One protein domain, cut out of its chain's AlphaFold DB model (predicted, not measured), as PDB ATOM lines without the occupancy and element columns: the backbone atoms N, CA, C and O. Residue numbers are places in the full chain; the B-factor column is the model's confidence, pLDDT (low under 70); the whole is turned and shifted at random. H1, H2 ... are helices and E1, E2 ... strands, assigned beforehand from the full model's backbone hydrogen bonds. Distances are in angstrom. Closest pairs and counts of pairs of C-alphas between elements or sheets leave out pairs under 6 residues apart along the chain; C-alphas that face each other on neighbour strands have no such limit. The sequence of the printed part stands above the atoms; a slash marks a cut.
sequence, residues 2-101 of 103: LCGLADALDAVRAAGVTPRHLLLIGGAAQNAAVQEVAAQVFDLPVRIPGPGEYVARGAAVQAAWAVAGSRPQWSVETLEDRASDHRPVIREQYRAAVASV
ATOM      1  N   LEU A   2      -0.034  -1.523 -43.232       96.50
ATOM      2  CA  LEU A   2       0.117  -2.334 -42.004       96.50
ATOM      3  C   LEU A   2      -1.179  -2.521 -41.191       96.50
ATOM      4  O   LEU A   2      -1.446  -3.633 -40.755       96.50
ATOM      5  N   CYS A   3      -2.025  -1.492 -41.050       97.62
ATOM      6  CA  CYS A   3      -3.315  -1.652 -40.362       97.62
ATOM      7  C   CYS A   3      -4.242  -2.664 -41.056       97.62
ATOM      8  O   CYS A   3      -4.855  -3.477 -40.378       97.62
ATOM      9  N   GLY A   4      -4.269  -2.690 -42.394       96.00
ATOM     10  CA  GLY A   4      -5.015  -3.712 -43.139       96.00
ATOM     11  C   GLY A   4      -4.448  -5.126 -42.950       96.00
ATOM     12  O   GLY A   4      -5.203  -6.089 -42.884       96.00
ATOM     13  N   LEU A   5      -3.127  -5.268 -42.786       96.88
ATOM     14  CA  LEU A   5      -2.518  -6.551 -42.408       96.88
ATOM     15  C   LEU A   5      -2.874  -6.958 -40.968       96.88
ATOM     16  O   LEU A   5      -3.015  -8.146 -40.697       96.88
ATOM     17  N   ALA A   6      -3.052  -6.003 -40.053       97.62
ATOM     18  CA  ALA A   6      -3.547  -6.282 -38.704       97.62
ATOM     19  C   ALA A   6      -5.013  -6.742 -38.708       97.62
ATOM     20  O   ALA A   6      -5.368  -7.633 -37.943       97.62
ATOM     21  N   ASP A   7      -5.846  -6.219 -39.611       97.00
ATOM     22  CA  ASP A   7      -7.202  -6.744 -39.814       97.00
ATOM     23  C   ASP A   7      -7.167  -8.183 -40.373       97.00
ATOM     24  O   ASP A   7      -7.927  -9.046 -39.934       97.00
ATOM     25  N   ALA A   8      -6.226  -8.491 -41.275       96.69
ATOM     26  CA  ALA A   8      -6.009  -9.862 -41.747       96.69
ATOM     27  C   ALA A   8      -5.509 -10.803 -40.631       96.69
ATOM     28  O   ALA A   8      -5.915 -11.964 -40.576       96.69
ATOM     29  N   LEU A   9      -4.665 -10.313 -39.716       97.69
ATOM     30  CA  LEU A   9      -4.239 -11.062 -38.530       97.69
ATOM     31  C   LEU A   9      -5.432 -11.399 -37.623       97.69
ATOM     32  O   LEU A   9      -5.523 -12.526 -37.135       97.69
ATOM     33  N   ASP A  10      -6.361 -10.463 -37.435       97.69
ATOM     34  CA  ASP A  10      -7.585 -10.712 -36.669       97.69
ATOM     35  C   ASP A  10      -8.466 -11.772 -37.346       97.69
ATOM     36  O   ASP A  10      -8.995 -12.652 -36.669       97.69
ATOM     37  N   ALA A  11      -8.554 -11.772 -38.680       98.06
ATOM     38  CA  ALA A  11      -9.249 -12.825 -39.422       98.06
ATOM     39  C   ALA A  11      -8.582 -14.204 -39.246       98.06
ATOM     40  O   ALA A  11      -9.267 -15.206 -39.039       98.06
ATOM     41  N   VAL A  12      -7.246 -14.266 -39.259       98.00
ATOM     42  CA  VAL A  12      -6.491 -15.501 -38.976       98.00
ATOM     43  C   VAL A  12      -6.759 -16.005 -37.553       98.00
ATOM     44  O   VAL A  12      -6.942 -17.207 -37.350       98.00
ATOM     45  N   ARG A  13      -6.843 -15.102 -36.567       98.06
ATOM     46  CA  ARG A  13      -7.223 -15.443 -35.184       98.06
ATOM     47  C   ARG A  13      -8.650 -15.974 -35.097       98.06
ATOM     48  O   ARG A  13      -8.881 -16.985 -34.440       98.06
ATOM     49  N   ALA A  14      -9.591 -15.339 -35.794       98.38
ATOM     50  CA  ALA A  14     -10.983 -15.781 -35.852       98.38
ATOM     51  C   ALA A  14     -11.136 -17.184 -36.469       98.38
ATOM     52  O   ALA A  14     -12.059 -17.911 -36.113       98.38
ATOM     53  N   ALA A  15     -10.198 -17.602 -37.327       98.31
ATOM     54  CA  ALA A  15     -10.122 -18.964 -37.862       98.31
ATOM     55  C   ALA A  15      -9.542 -20.004 -36.874       98.31
ATOM     56  O   ALA A  15      -9.331 -21.157 -37.248       98.31
ATOM     57  N   GLY A  16      -9.271 -19.624 -35.619       98.19
ATOM     58  CA  GLY A  16      -8.800 -20.524 -34.560       98.19
ATOM     59  C   GLY A  16      -7.279 -20.656 -34.457       98.19
ATOM     60  O   GLY A  16      -6.784 -21.472 -33.681       98.19
ATOM     61  N   VAL A  17      -6.513 -19.863 -35.209       98.25
ATOM     62  CA  VAL A  17      -5.050 -19.845 -35.095       98.25
ATOM     63  C   VAL A  17      -4.642 -18.971 -33.908       98.25
ATOM     64  O   VAL A  17      -5.177 -17.883 -33.714       98.25
ATOM     65  N   THR A  18      -3.649 -19.410 -33.129       97.81
ATOM     66  CA  THR A  18      -3.037 -18.617 -32.046       97.81
ATOM     67  C   THR A  18      -1.600 -18.233 -32.424       97.81
ATOM     68  O   THR A  18      -0.665 -18.997 -32.162       97.81
ATOM     69  N   PRO A  19      -1.378 -17.076 -33.078       96.75
ATOM     70  CA  PRO A  19      -0.045 -16.661 -33.493       96.75
ATOM     71  C   PRO A  19       0.798 -16.255 -32.279       96.75
ATOM     72  O   PRO A  19       0.300 -15.632 -31.346       96.75
ATOM     73  N   ARG A  20       2.093 -16.591 -32.303       96.00
ATOM     74  CA  ARG A  20       3.040 -16.283 -31.209       96.00
ATOM     75  C   ARG A  20       4.020 -15.157 -31.538       96.00
ATOM     76  O   ARG A  20       4.604 -14.572 -30.638       96.00
ATOM     77  N   HIS A  21       4.257 -14.920 -32.822       95.38
ATOM     78  CA  HIS A  21       5.103 -13.861 -33.364       95.38
ATOM     79  C   HIS A  21       4.783 -13.702 -34.854       95.38
ATOM     80  O   HIS A  21       4.129 -14.564 -35.449       95.38
ATOM     81  N   LEU A  22       5.268 -12.616 -35.442       96.31
ATOM     82  CA  LEU A  22       5.135 -12.294 -36.855       96.31
ATOM     83  C   LEU A  22       6.500 -12.385 -37.537       96.31
ATOM     84  O   LEU A  22       7.519 -12.055 -36.936       96.31
ATOM     85  N   LEU A  23       6.512 -12.821 -38.796       95.44
ATOM     86  CA  LEU A  23       7.689 -12.779 -39.663       95.44
ATOM     87  C   LEU A  23       7.453 -11.699 -40.719       95.44
ATOM     88  O   LEU A  23       6.557 -11.839 -41.553       95.44
ATOM     89  N   LEU A  24       8.233 -10.622 -40.676       95.31
ATOM     90  CA  LEU A  24       8.166  -9.541 -41.653       95.31
ATOM     91  C   LEU A  24       9.207  -9.794 -42.749       95.31
ATOM     92  O   LEU A  24      10.408  -9.734 -42.504       95.31
ATOM     93  N   ILE A  25       8.731 -10.097 -43.957       94.38
ATOM     94  CA  ILE A  25       9.552 -10.410 -45.135       94.38
ATOM     95  C   ILE A  25       9.198  -9.494 -46.318       94.38
ATOM     96  O   ILE A  25       8.243  -8.719 -46.261       94.38
ATOM     97  N   GLY A  26       9.954  -9.603 -47.412       91.06
ATOM     98  CA  GLY A  26       9.777  -8.792 -48.620       91.06
ATOM     99  C   GLY A  26      10.556  -7.474 -48.579       91.06
ATOM    100  O   GLY A  26      11.180  -7.138 -47.577       91.06
ATOM    101  N   GLY A  27      10.536  -6.716 -49.679       90.25
ATOM    102  CA  GLY A  27      11.393  -5.528 -49.834       90.25
ATOM    103  C   GLY A  27      11.181  -4.454 -48.759       90.25
ATOM    104  O   GLY A  27      12.141  -3.858 -48.280       90.25
ATOM    105  N   ALA A  28       9.937  -4.260 -48.306       91.50
ATOM    106  CA  ALA A  28       9.619  -3.287 -47.260       91.50
ATOM    107  C   ALA A  28      10.183  -3.669 -45.878       91.50
ATOM    108  O   ALA A  28      10.374  -2.787 -45.045       91.50
ATOM    109  N   ALA A  29      10.481  -4.951 -45.635       92.75
ATOM    110  CA  ALA A  29      10.978  -5.436 -44.348       92.75
ATOM    111  C   ALA A  29      12.363  -4.885 -43.984       92.75
ATOM    112  O   ALA A  29      12.708  -4.850 -42.810       92.75
ATOM    113  N   GLN A  30      13.147  -4.439 -44.969       89.88
ATOM    114  CA  GLN A  30      14.470  -3.842 -44.745       89.88
ATOM    115  C   GLN A  30      14.393  -2.376 -44.296       89.88
ATOM    116  O   GLN A  30      15.388  -1.809 -43.854       89.88
ATOM    117  N   ASN A  31      13.225  -1.738 -44.412       94.19
ATOM    118  CA  ASN A  31      13.058  -0.345 -44.031       94.19
ATOM    119  C   ASN A  31      12.826  -0.231 -42.516       94.19
ATOM    120  O   ASN A  31      11.796  -0.677 -42.009       94.19
ATOM    121  N   ALA A  32      13.746   0.425 -41.807       94.62
ATOM    122  CA  ALA A  32      13.678   0.595 -40.354       94.62
ATOM    123  C   ALA A  32      12.379   1.268 -39.873       94.62
ATOM    124  O   ALA A  32      11.831   0.881 -38.845       94.62
ATOM    125  N   ALA A  33      11.827   2.222 -40.632       95.81
ATOM    126  CA  ALA A  33      10.553   2.847 -40.281       95.81
ATOM    127  C   ALA A  33       9.382   1.861 -40.413       95.81
ATOM    128  O   ALA A  33       8.466   1.880 -39.597       95.81
ATOM    129  N   VAL A  34       9.412   0.963 -41.404       96.25
ATOM    130  CA  VAL A  34       8.397  -0.097 -41.533       96.25
ATOM    131  C   VAL A  34       8.500  -1.085 -40.375       96.25
ATOM    132  O   VAL A  34       7.468  -1.472 -39.834       96.25
ATOM    133  N   GLN A  35       9.715  -1.469 -39.979       95.56
ATOM    134  CA  GLN A  35       9.948  -2.359 -38.836       95.56
ATOM    135  C   GLN A  35       9.402  -1.757 -37.535       95.56
ATOM    136  O   GLN A  35       8.664  -2.422 -36.810       95.56
ATOM    137  N   GLU A  36       9.714  -0.485 -37.281       96.25
ATOM    138  CA  GLU A  36       9.258   0.247 -36.100       96.25
ATOM    139  C   GLU A  36       7.731   0.373 -36.071       96.25
ATOM    140  O   GLU A  36       7.076  -0.028 -35.110       96.25
ATOM    141  N   VAL A  37       7.126   0.844 -37.168       97.19
ATOM    142  CA  VAL A  37       5.666   0.985 -37.244       97.19
ATOM    143  C   VAL A  37       4.977  -0.381 -37.161       97.19
ATOM    144  O   VAL A  37       3.898  -0.478 -36.583       97.19
ATOM    145  N   ALA A  38       5.576  -1.458 -37.679       97.44
ATOM    146  CA  ALA A  38       5.030  -2.804 -37.515       97.44
ATOM    147  C   ALA A  38       4.990  -3.217 -36.033       97.44
ATOM    148  O   ALA A  38       3.945  -3.674 -35.570       97.44
ATOM    149  N   ALA A  39       6.069  -2.997 -35.277       97.31
ATOM    150  CA  ALA A  39       6.108  -3.287 -33.842       97.31
ATOM    151  C   ALA A  39       5.056  -2.496 -33.040       97.31
ATOM    152  O   ALA A  39       4.545  -3.000 -32.040       97.31
ATOM    153  N   GLN A  40       4.699  -1.293 -33.501       98.31
ATOM    154  CA  GLN A  40       3.658  -0.462 -32.890       98.31
ATOM    155  C   GLN A  40       2.236  -0.864 -33.316       98.31
ATOM    156  O   GLN A  40       1.303  -0.816 -32.516       98.31
ATOM    157  N   VAL A  41       2.036  -1.279 -34.571       98.25
ATOM    158  CA  VAL A  41       0.715  -1.676 -35.091       98.25
ATOM    159  C   VAL A  41       0.285  -3.046 -34.572       98.25
ATOM    160  O   VAL A  41      -0.894  -3.235 -34.267       98.25
ATOM    161  N   PHE A  42       1.208  -4.003 -34.474       97.94
ATOM    162  CA  PHE A  42       0.909  -5.369 -34.054       97.94
ATOM    163  C   PHE A  42       1.127  -5.574 -32.550       97.94
ATOM    164  O   PHE A  42       2.036  -5.015 -31.942       97.94
ATOM    165  N   ASP A  43       0.301  -6.425 -31.953       97.19
ATOM    166  CA  ASP A  43       0.343  -6.827 -30.539       97.19
ATOM    167  C   ASP A  43       1.222  -8.070 -30.296       97.19
ATOM    168  O   ASP A  43       1.147  -8.718 -29.254       97.19
ATOM    169  N   LEU A  44       2.057  -8.424 -31.275       97.62
ATOM    170  CA  LEU A  44       2.944  -9.580 -31.249       97.62
ATOM    171  C   LEU A  44       4.374  -9.165 -31.611       97.62
ATOM    172  O   LEU A  44       4.547  -8.236 -32.401       97.62
ATOM    173  N   PRO A  45       5.399  -9.873 -31.098       96.50
ATOM    174  CA  PRO A  45       6.777  -9.657 -31.523       96.50
ATOM    175  C   PRO A  45       6.922  -9.797 -33.041       96.50
ATOM    176  O   PRO A  45       6.396 -10.748 -33.631       96.50
ATOM    177  N   VAL A  46       7.663  -8.880 -33.656       96.62
ATOM    178  CA  VAL A  46       7.954  -8.873 -35.093       96.62
ATOM    179  C   VAL A  46       9.401  -9.292 -35.292       96.62
ATOM    180  O   VAL A  46      10.318  -8.642 -34.803       96.62
ATOM    181  N   ARG A  47       9.610 -10.376 -36.029       95.69
ATOM    182  CA  ARG A  47      10.937 -10.879 -36.384       95.69
ATOM    183  C   ARG A  47      11.203 -10.606 -37.854       95.69
ATOM    184  O   ARG A  47      10.309 -10.799 -38.683       95.69
ATOM    185  N   ILE A  48      12.421 -10.196 -38.182       95.31
ATOM    186  CA  ILE A  48      12.859  -9.898 -39.543       95.31
ATOM    187  C   ILE A  48      13.922 -10.923 -39.952       95.31
ATOM    188  O   ILE A  48      15.088 -10.808 -39.562       95.31
ATOM    189  N   PRO A  49      13.539 -11.954 -40.724       94.06
ATOM    190  CA  PRO A  49      14.483 -12.905 -41.292       94.06
ATOM    191  C   PRO A  49      15.489 -12.239 -42.236       94.06
ATOM    192  O   PRO A  49      15.151 -11.308 -42.969       94.06
ATOM    193  N   GLY A  50      16.711 -12.767 -42.279       91.44
ATOM    194  CA  GLY A  50      17.709 -12.368 -43.266       91.44
ATOM    195  C   GLY A  50      17.297 -12.765 -44.678       91.44
ATOM    196  O   GLY A  50      16.788 -13.880 -44.829       91.44
ATOM    197  N   PRO A  51      17.486 -11.902 -45.700       89.25
ATOM    198  CA  PRO A  51      17.054 -12.168 -47.068       89.25
ATOM    199  C   PRO A  51      17.502 -13.538 -47.572       89.25
ATOM    200  O   PRO A  51      18.615 -13.985 -47.299       89.25
ATOM    201  N   GLY A  52      16.655 -14.200 -48.355       89.31
ATOM    202  CA  GLY A  52      17.042 -15.457 -48.971       89.31
ATOM    203  C   GLY A  52      15.969 -16.078 -49.849       89.31
ATOM    204  O   GLY A  52      14.810 -15.667 -49.858       89.31
ATOM    205  N   GLU A  53      16.375 -17.130 -50.551       93.38
ATOM    206  CA  GLU A  53      15.531 -17.904 -51.459       93.38
ATOM    207  C   GLU A  53      14.645 -18.891 -50.684       93.38
ATOM    208  O   GLU A  53      14.829 -20.107 -50.761       93.38
ATOM    209  N   TYR A  54      13.709 -18.391 -49.867       93.19
ATOM    210  CA  TYR A  54      12.924 -19.242 -48.957       93.19
ATOM    211  C   TYR A  54      12.088 -20.296 -49.688       93.19
ATOM    212  O   TYR A  54      11.886 -21.384 -49.150       93.19
ATOM    213  N   VAL A  55      11.649 -20.008 -50.917       95.88
ATOM    214  CA  VAL A  55      10.936 -20.974 -51.765       95.88
ATOM    215  C   VAL A  55      11.869 -22.115 -52.175       95.88
ATOM    216  O   VAL A  55      11.571 -23.274 -51.899       95.88
ATOM    217  N   ALA A  56      13.029 -21.801 -52.762       96.56
ATOM    218  CA  ALA A  56      13.992 -22.813 -53.200       96.56
ATOM    219  C   ALA A  56      14.559 -23.620 -52.019       96.56
ATOM    220  O   ALA A  56      14.644 -24.846 -52.079       96.56
ATOM    221  N   ARG A  57      14.890 -22.951 -50.908       94.81
ATOM    222  CA  ARG A  57      15.351 -23.610 -49.677       94.81
ATOM    223  C   ARG A  57      14.268 -24.497 -49.070       94.81
ATOM    224  O   ARG A  57      14.570 -25.615 -48.664       94.81
ATOM    225  N   GLY A  58      13.019 -24.035 -49.042       95.75
ATOM    226  CA  GLY A  58      11.884 -24.833 -48.584       95.75
ATOM    227  C   GLY A  58      11.686 -26.091 -49.429       95.75
ATOM    228  O   GLY A  58      11.517 -27.174 -48.873       95.75
ATOM    229  N   ALA A  59      11.801 -25.970 -50.755       97.62
ATOM    230  CA  ALA A  59      11.741 -27.109 -51.668       97.62
ATOM    231  C   ALA A  59      12.885 -28.108 -51.419       97.62
ATOM    232  O   ALA A  59      12.642 -29.310 -51.329       97.62
ATOM    233  N   ALA A  60      14.117 -27.626 -51.229       96.44
ATOM    234  CA  ALA A  60      15.260 -28.480 -50.906       96.44
ATOM    235  C   ALA A  60      15.078 -29.214 -49.565       96.44
ATOM    236  O   ALA A  60      15.345 -30.412 -49.477       96.44
ATOM    237  N   VAL A  61      14.563 -28.527 -48.537       96.88
ATOM    238  CA  VAL A  61      14.233 -29.131 -47.235       96.88
ATOM    239  C   VAL A  61      13.165 -30.214 -47.382       96.88
ATOM    240  O   VAL A  61      13.306 -31.283 -46.792       96.88
ATOM    241  N   GLN A  62      12.117 -29.972 -48.173       97.75
ATOM    242  CA  GLN A  62      11.072 -30.967 -48.427       97.75
ATOM    243  C   GLN A  62      11.600 -32.183 -49.196       97.75
ATOM    244  O   GLN A  62      11.294 -33.311 -48.816       97.75
ATOM    245  N   ALA A  63      12.427 -31.977 -50.226       98.12
ATOM    246  CA  ALA A  63      13.037 -33.067 -50.986       98.12
ATOM    247  C   ALA A  63      13.950 -33.930 -50.102       98.12
ATOM    248  O   ALA A  63      13.838 -35.155 -50.092       98.12
ATOM    249  N   ALA A  64      14.806 -33.291 -49.301       97.88
ATOM    250  CA  ALA A  64      15.661 -33.987 -48.348       97.88
ATOM    251  C   ALA A  64      14.845 -34.735 -47.282       97.88
ATOM    252  O   ALA A  64      15.185 -35.867 -46.948       97.88
ATOM    253  N   TRP A  65      13.741 -34.155 -46.795       98.12
ATOM    254  CA  TRP A  65      12.841 -34.837 -45.862       98.12
ATOM    255  C   TRP A  65      12.220 -36.091 -46.490       98.12
ATOM    256  O   TRP A  65      12.281 -37.164 -45.893       98.12
ATOM    257  N   ALA A  66      11.678 -35.992 -47.705       98.38
ATOM    258  CA  ALA A  66      11.062 -37.131 -48.385       98.38
ATOM    259  C   ALA A  66      12.033 -38.315 -48.553       98.38
ATOM    260  O   ALA A  66      11.628 -39.462 -48.393       98.38
ATOM    261  N   VAL A  67      13.314 -38.037 -48.821       98.06
ATOM    262  CA  VAL A  67      14.359 -39.064 -48.974       98.06
ATOM    263  C   VAL A  67      14.837 -39.609 -47.625       98.06
ATOM    264  O   VAL A  67      15.009 -40.815 -47.476       98.06
ATOM    265  N   ALA A  68      15.059 -38.742 -46.637       97.38
ATOM    266  CA  ALA A  68      15.631 -39.129 -45.347       97.38
ATOM    267  C   ALA A  68      14.601 -39.699 -44.352       97.38
ATOM    268  O   ALA A  68      14.984 -40.187 -43.291       97.38
ATOM    269  N   GLY A  69      13.298 -39.566 -44.628       98.00
ATOM    270  CA  GLY A  69      12.204 -39.966 -43.729       98.00
ATOM    271  C   GLY A  69      12.066 -39.101 -42.466       98.00
ATOM    272  O   GLY A  69      11.116 -39.250 -41.701       98.00
ATOM    273  N   SER A  70      12.983 -38.157 -42.255       97.19
ATOM    274  CA  SER A  70      13.003 -37.227 -41.129       97.19
ATOM    275  C   SER A  70      13.283 -35.812 -41.621       97.19
ATOM    276  O   SER A  70      13.974 -35.607 -42.620       97.19
ATOM    277  N   ARG A  71      12.695 -34.819 -40.947       96.12
ATOM    278  CA  ARG A  71      12.823 -33.420 -41.357       96.12
ATOM    279  C   ARG A  71      14.253 -32.939 -41.078       96.12
ATOM    280  O   ARG A  71      14.642 -32.921 -39.909       96.12
ATOM    281  N   PRO A  72      15.014 -32.490 -42.094       96.00
ATOM    282  CA  PRO A  72      16.333 -31.925 -41.863       96.00
ATOM    283  C   PRO A  72      16.213 -30.590 -41.121       96.00
ATOM    284  O   PRO A  72      15.189 -29.899 -41.188       96.00
ATOM    285  N   GLN A  73      17.280 -30.212 -40.418       93.94
ATOM    286  CA  GLN A  73      17.336 -28.923 -39.744       93.94
ATOM    287  C   GLN A  73      17.186 -27.792 -40.768       93.94
ATOM    288  O   GLN A  73      17.907 -27.728 -41.760       93.94
ATOM    289  N   TRP A  74      16.255 -26.878 -40.499       91.81
ATOM    290  CA  TRP A  74      16.081 -25.655 -41.274       91.81
ATOM    291  C   TRP A  74      16.309 -24.459 -40.355       91.81
ATOM    292  O   TRP A  74      15.433 -24.081 -39.581       91.81
ATOM    293  N   SER A  75      17.498 -23.870 -40.444       86.62
ATOM    294  CA  SER A  75      17.836 -22.618 -39.773       86.62
ATOM    295  C   SER A  75      17.560 -21.431 -40.692       86.62
ATOM    296  O   SER A  75      18.018 -21.399 -41.838       86.62
ATOM    297  N   VAL A  76      16.830 -20.445 -40.179       86.00
ATOM    298  CA  VAL A  76      16.661 -19.137 -40.815       86.00
ATOM    299  C   VAL A  76      17.327 -18.117 -39.906       86.00
ATOM    300  O   VAL A  76      16.953 -17.991 -38.742       86.00
ATOM    301  N   GLU A  77      18.340 -17.431 -40.425       85.75
ATOM    302  CA  GLU A  77      18.985 -16.337 -39.709       85.75
ATOM    303  C   GLU A  77      17.979 -15.200 -39.520       85.75
ATOM    304  O   GLU A  77      17.254 -14.840 -40.450       85.75
ATOM    305  N   THR A  78      17.907 -14.663 -38.306       84.88
ATOM    306  CA  THR A  78      17.061 -13.513 -37.988       84.88
ATOM    307  C   THR A  78      17.969 -12.310 -37.824       84.88
ATOM    308  O   THR A  78      18.872 -12.350 -36.995       84.88
ATOM    309  N   LEU A  79      17.760 -11.280 -38.643       83.62
ATOM    310  CA  LEU A  79      18.587 -10.076 -38.609       83.62
ATOM    311  C   LEU A  79      18.177  -9.151 -37.475       83.62
ATOM    312  O   LEU A  79      19.030  -8.509 -36.882       83.62
ATOM    313  N   GLU A  80      16.878  -9.089 -37.192       86.62
ATOM    314  CA  GLU A  80      16.333  -8.175 -36.201       86.62
ATOM    315  C   GLU A  80      15.102  -8.797 -35.535       86.62
ATOM    316  O   GLU A  80      14.206  -9.307 -36.212       86.62
ATOM    317  N   ASP A  81      15.047  -8.723 -34.208       89.00
ATOM    318  CA  ASP A  81      13.878  -9.079 -33.408       89.00
ATOM    319  C   ASP A  81      13.358  -7.811 -32.723       89.00
ATOM    320  O   ASP A  81      14.039  -7.202 -31.897       89.00
ATOM    321  N   ARG A  82      12.126  -7.416 -33.046       91.38
ATOM    322  CA  ARG A  82      11.431  -6.303 -32.397       91.38
ATOM    323  C   ARG A  82      10.388  -6.852 -31.436       91.38
ATOM    324  O   ARG A  82       9.464  -7.572 -31.828       91.38
ATOM    325  N   ALA A  83      10.533  -6.504 -30.159       92.44
ATOM    326  CA  ALA A  83       9.463  -6.692 -29.189       92.44
ATOM    327  C   ALA A  83       8.219  -5.905 -29.634       92.44
ATOM    328  O   ALA A  83       8.326  -4.936 -30.385       92.44
ATOM    329  N   SER A  84       7.040  -6.327 -29.181       92.06
ATOM    330  CA  SER A  84       5.833  -5.542 -29.439       92.06
ATOM    331  C   SER A  84       5.907  -4.229 -28.661       92.06
ATOM    332  O   SER A  84       6.145  -4.238 -27.453       92.06
ATOM    333  N   ASP A  85       5.671  -3.122 -29.358       96.94
ATOM    334  CA  ASP A  85       5.469  -1.793 -28.784       96.94
ATOM    335  C   ASP A  85       4.031  -1.333 -29.043       96.94
ATOM    336  O   ASP A  85       3.778  -0.207 -29.463       96.94
ATOM    337  N   HIS A  86       3.069  -2.244 -28.871       98.12
ATOM    338  CA  HIS A  86       1.716  -2.059 -29.377       98.12
ATOM    339  C   HIS A  86       1.084  -0.723 -28.952       98.12
ATOM    340  O   HIS A  86       1.031  -0.371 -27.770       98.12
ATOM    341  N   ARG A  87       0.566   0.016 -29.938       98.31
ATOM    342  CA  ARG A  87      -0.141   1.291 -29.787       98.31
ATOM    343  C   ARG A  87      -1.554   1.157 -30.376       98.31
ATOM    344  O   ARG A  87      -1.748   1.453 -31.558       98.31
ATOM    345  N   PRO A  88      -2.563   0.763 -29.570       97.69
ATOM    346  CA  PRO A  88      -3.938   0.550 -30.044       97.69
ATOM    347  C   PRO A  88      -4.529   1.746 -30.803       97.69
ATOM    348  O   PRO A  88      -5.212   1.564 -31.815       97.69
ATOM    349  N   VAL A  89      -4.164   2.965 -30.382       98.25
ATOM    350  CA  VAL A  89      -4.594   4.232 -30.993       98.25
ATOM    351  C   VAL A  89      -4.350   4.288 -32.504       98.25
ATOM    352  O   VAL A  89      -5.152   4.864 -33.232       98.25
ATOM    353  N   ILE A  90      -3.298   3.641 -33.020       98.25
ATOM    354  CA  ILE A  90      -3.006   3.634 -34.461       98.25
ATOM    355  C   ILE A  90      -4.140   2.945 -35.234       98.25
ATOM    356  O   ILE A  90      -4.607   3.456 -36.256       98.25
ATOM    357  N   ARG A  91      -4.614   1.792 -34.743       97.38
ATOM    358  CA  ARG A  91      -5.707   1.043 -35.383       97.38
ATOM    359  C   ARG A  91      -7.058   1.712 -35.155       97.38
ATOM    360  O   ARG A  91      -7.898   1.680 -36.049       97.38
ATOM    361  N   GLU A  92      -7.266   2.340 -34.001       97.62
ATOM    362  CA  GLU A  92      -8.471   3.130 -33.719       97.62
ATOM    363  C   GLU A  92      -8.622   4.292 -34.708       97.62
ATOM    364  O   GLU A  92      -9.656   4.404 -35.368       97.62
ATOM    365  N   GLN A  93      -7.569   5.098 -34.885       97.44
ATOM    366  CA  GLN A  93      -7.572   6.225 -35.822       97.44
ATOM    367  C   GLN A  93      -7.695   5.767 -37.276       97.44
ATOM    368  O   GLN A  93      -8.424   6.377 -38.056       97.44
ATOM    369  N   TYR A  94      -7.048   4.656 -37.644       96.75
ATOM    370  CA  TYR A  94      -7.218   4.061 -38.968       96.75
ATOM    371  C   TYR A  94      -8.681   3.687 -39.247       96.75
ATOM    372  O   TYR A  94      -9.208   4.049 -40.297       96.75
ATOM    373  N   ARG A  95      -9.363   3.012 -38.311       95.44
ATOM    374  CA  ARG A  95     -10.780   2.645 -38.480       95.44
ATOM    375  C   ARG A  95     -11.687   3.872 -38.545       95.44
ATOM    376  O   ARG A  95     -12.584   3.899 -39.380       95.44
ATOM    377  N   ALA A  96     -11.434   4.884 -37.712       96.38
ATOM    378  CA  ALA A  96     -12.175   6.144 -37.753       96.38
ATOM    379  C   ALA A  96     -12.029   6.841 -39.117       96.38
ATOM    380  O   ALA A  96     -13.024   7.263 -39.704       96.38
ATOM    381  N   ALA A  97     -10.808   6.895 -39.660       95.25
ATOM    382  CA  ALA A  97     -10.545   7.466 -40.975       95.25
ATOM    383  C   ALA A  97     -11.245   6.678 -42.093       95.25
ATOM    384  O   ALA A  97     -11.917   7.283 -42.923       95.25
ATOM    385  N   VAL A  98     -11.155   5.343 -42.092       92.50
ATOM    386  CA  VAL A  98     -11.846   4.488 -43.075       92.50
ATOM    387  C   VAL A  98     -13.360   4.703 -43.029       92.50
ATOM    388  O   VAL A  98     -13.977   4.861 -44.076       92.50
ATOM    389  N   ALA A  99     -13.956   4.772 -41.835       92.81
ATOM    390  CA  ALA A  99     -15.392   5.001 -41.672       92.81
ATOM    391  C   ALA A  99     -15.854   6.396 -42.135       92.81
ATOM    392  O   ALA A  99     -17.031   6.578 -42.436       92.81
ATOM    393  N   SER A 100     -14.948   7.378 -42.194       93.50
ATOM    394  CA  SER A 100     -15.259   8.735 -42.667       93.50
ATOM    395  C   SER A 100     -15.311   8.865 -44.194       93.50
ATOM    396  O   SER A 100     -15.795   9.875 -44.705       93.50
ATOM    397  N   VAL A 101     -14.825   7.861 -44.932       91.00
ATOM    398  CA  VAL A 101     -14.854   7.859 -46.397       91.00
ATOM    399  C   VAL A 101     -16.208   7.332 -46.869       91.00
ATOM    400  O   VAL A 101     -16.499   6.144 -46.744       91.00
TER     401      VAL A 101
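Overview. This is residues 2 to 101 of the 103 residues of the protein "FGGY_C domain-containing protein" of Arthrobacter sp. MN05-02 (UniProt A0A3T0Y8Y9). A small ribbon of two antiparallel strands, E1 and E2, has H3 packed on it, while H4 lies far out at one end of an elongated model and H5 lies at the other. H1, H3 and H5 meet near Cys 3, Val 41 and Arg 91 and spread from there, with residues 10 to 16 and 96 to 101 sticking out. The printed part has 100 residues, with five named helices and two named strands in the order H1 H2 H3 E1 H4 E2 H5, and its class is mostly helix. It is loose, with a radius of gyration of the C-alphas of 16.9 A and spans of 56 by 31 by 23 A.

Arrangement. E1, residues 46 to 49, and E2, residues 78 to 82, are antiparallel neighbours at 169 degrees; N 46 and O 82 are 2.9 A apart and N 48 and O 80 are 2.8 A apart, both within hydrogen-bond range. Residues 22 to 23 form a short parallel pairing with residues 46 to 47 of E1. The closest C-alphas of E1 and H3, residues 32 to 41, are those of Val 46 and Ala 39, 6.0 A apart. H2, residues 27 to 30, is close to but not clearly touching H3, with the C-alphas of Ala 29 and Gln 35 closest at 6.4 A. H1, residues 2 to 14, touches H3 with residues 2 to 6 alone, closest at the C-alphas of Cys 3 and Val 41, 6.6 A, at a steep tilt of 43 degrees, the same way. H5, residues 88 to 100, and H3 touch only at their ends, closest at the C-alphas of Ile 90 and Val 41, 6.5 A, about perpendicular at 86 degrees. H1 and H5 only just touch, with 3 pairs of C-alphas within 8 A, the closest being Cys 3 and Arg 91 at 6.1 A. H4, residues 54 to 68, touches no helix. In H1, H3, H4 and H5 every O i to N i+4 pair is within hydrogen-bond range; H2 is too short for such a pair, and its one O i to N i+3 pair is not within range.

Along the chain. H4 is 20.4 A long, H5 18.8 A, H1 18.5 A and H3 14.2 A from first to last C-alpha. E2 measures 10.7 A, E1 9.9 A and H2 6.2 A. H1 begins at C-alpha 2 (0.117, -2.334, -42.004), H4 ends at C-alpha 68 (15.631, -39.129, -45.347), and H5 ends at C-alpha 100 (-15.259, 8.735, -42.667).

Size, cuts and confidence. The C-alphas of Ala 68 and Ser 100, the two farthest apart, are 57.0 A from each other. The printed part has no cut. The link from H1 to H2, residues 15 to 26, is long. The mean pLDDT of the printed part is 95.2, and no printed residue is under 70.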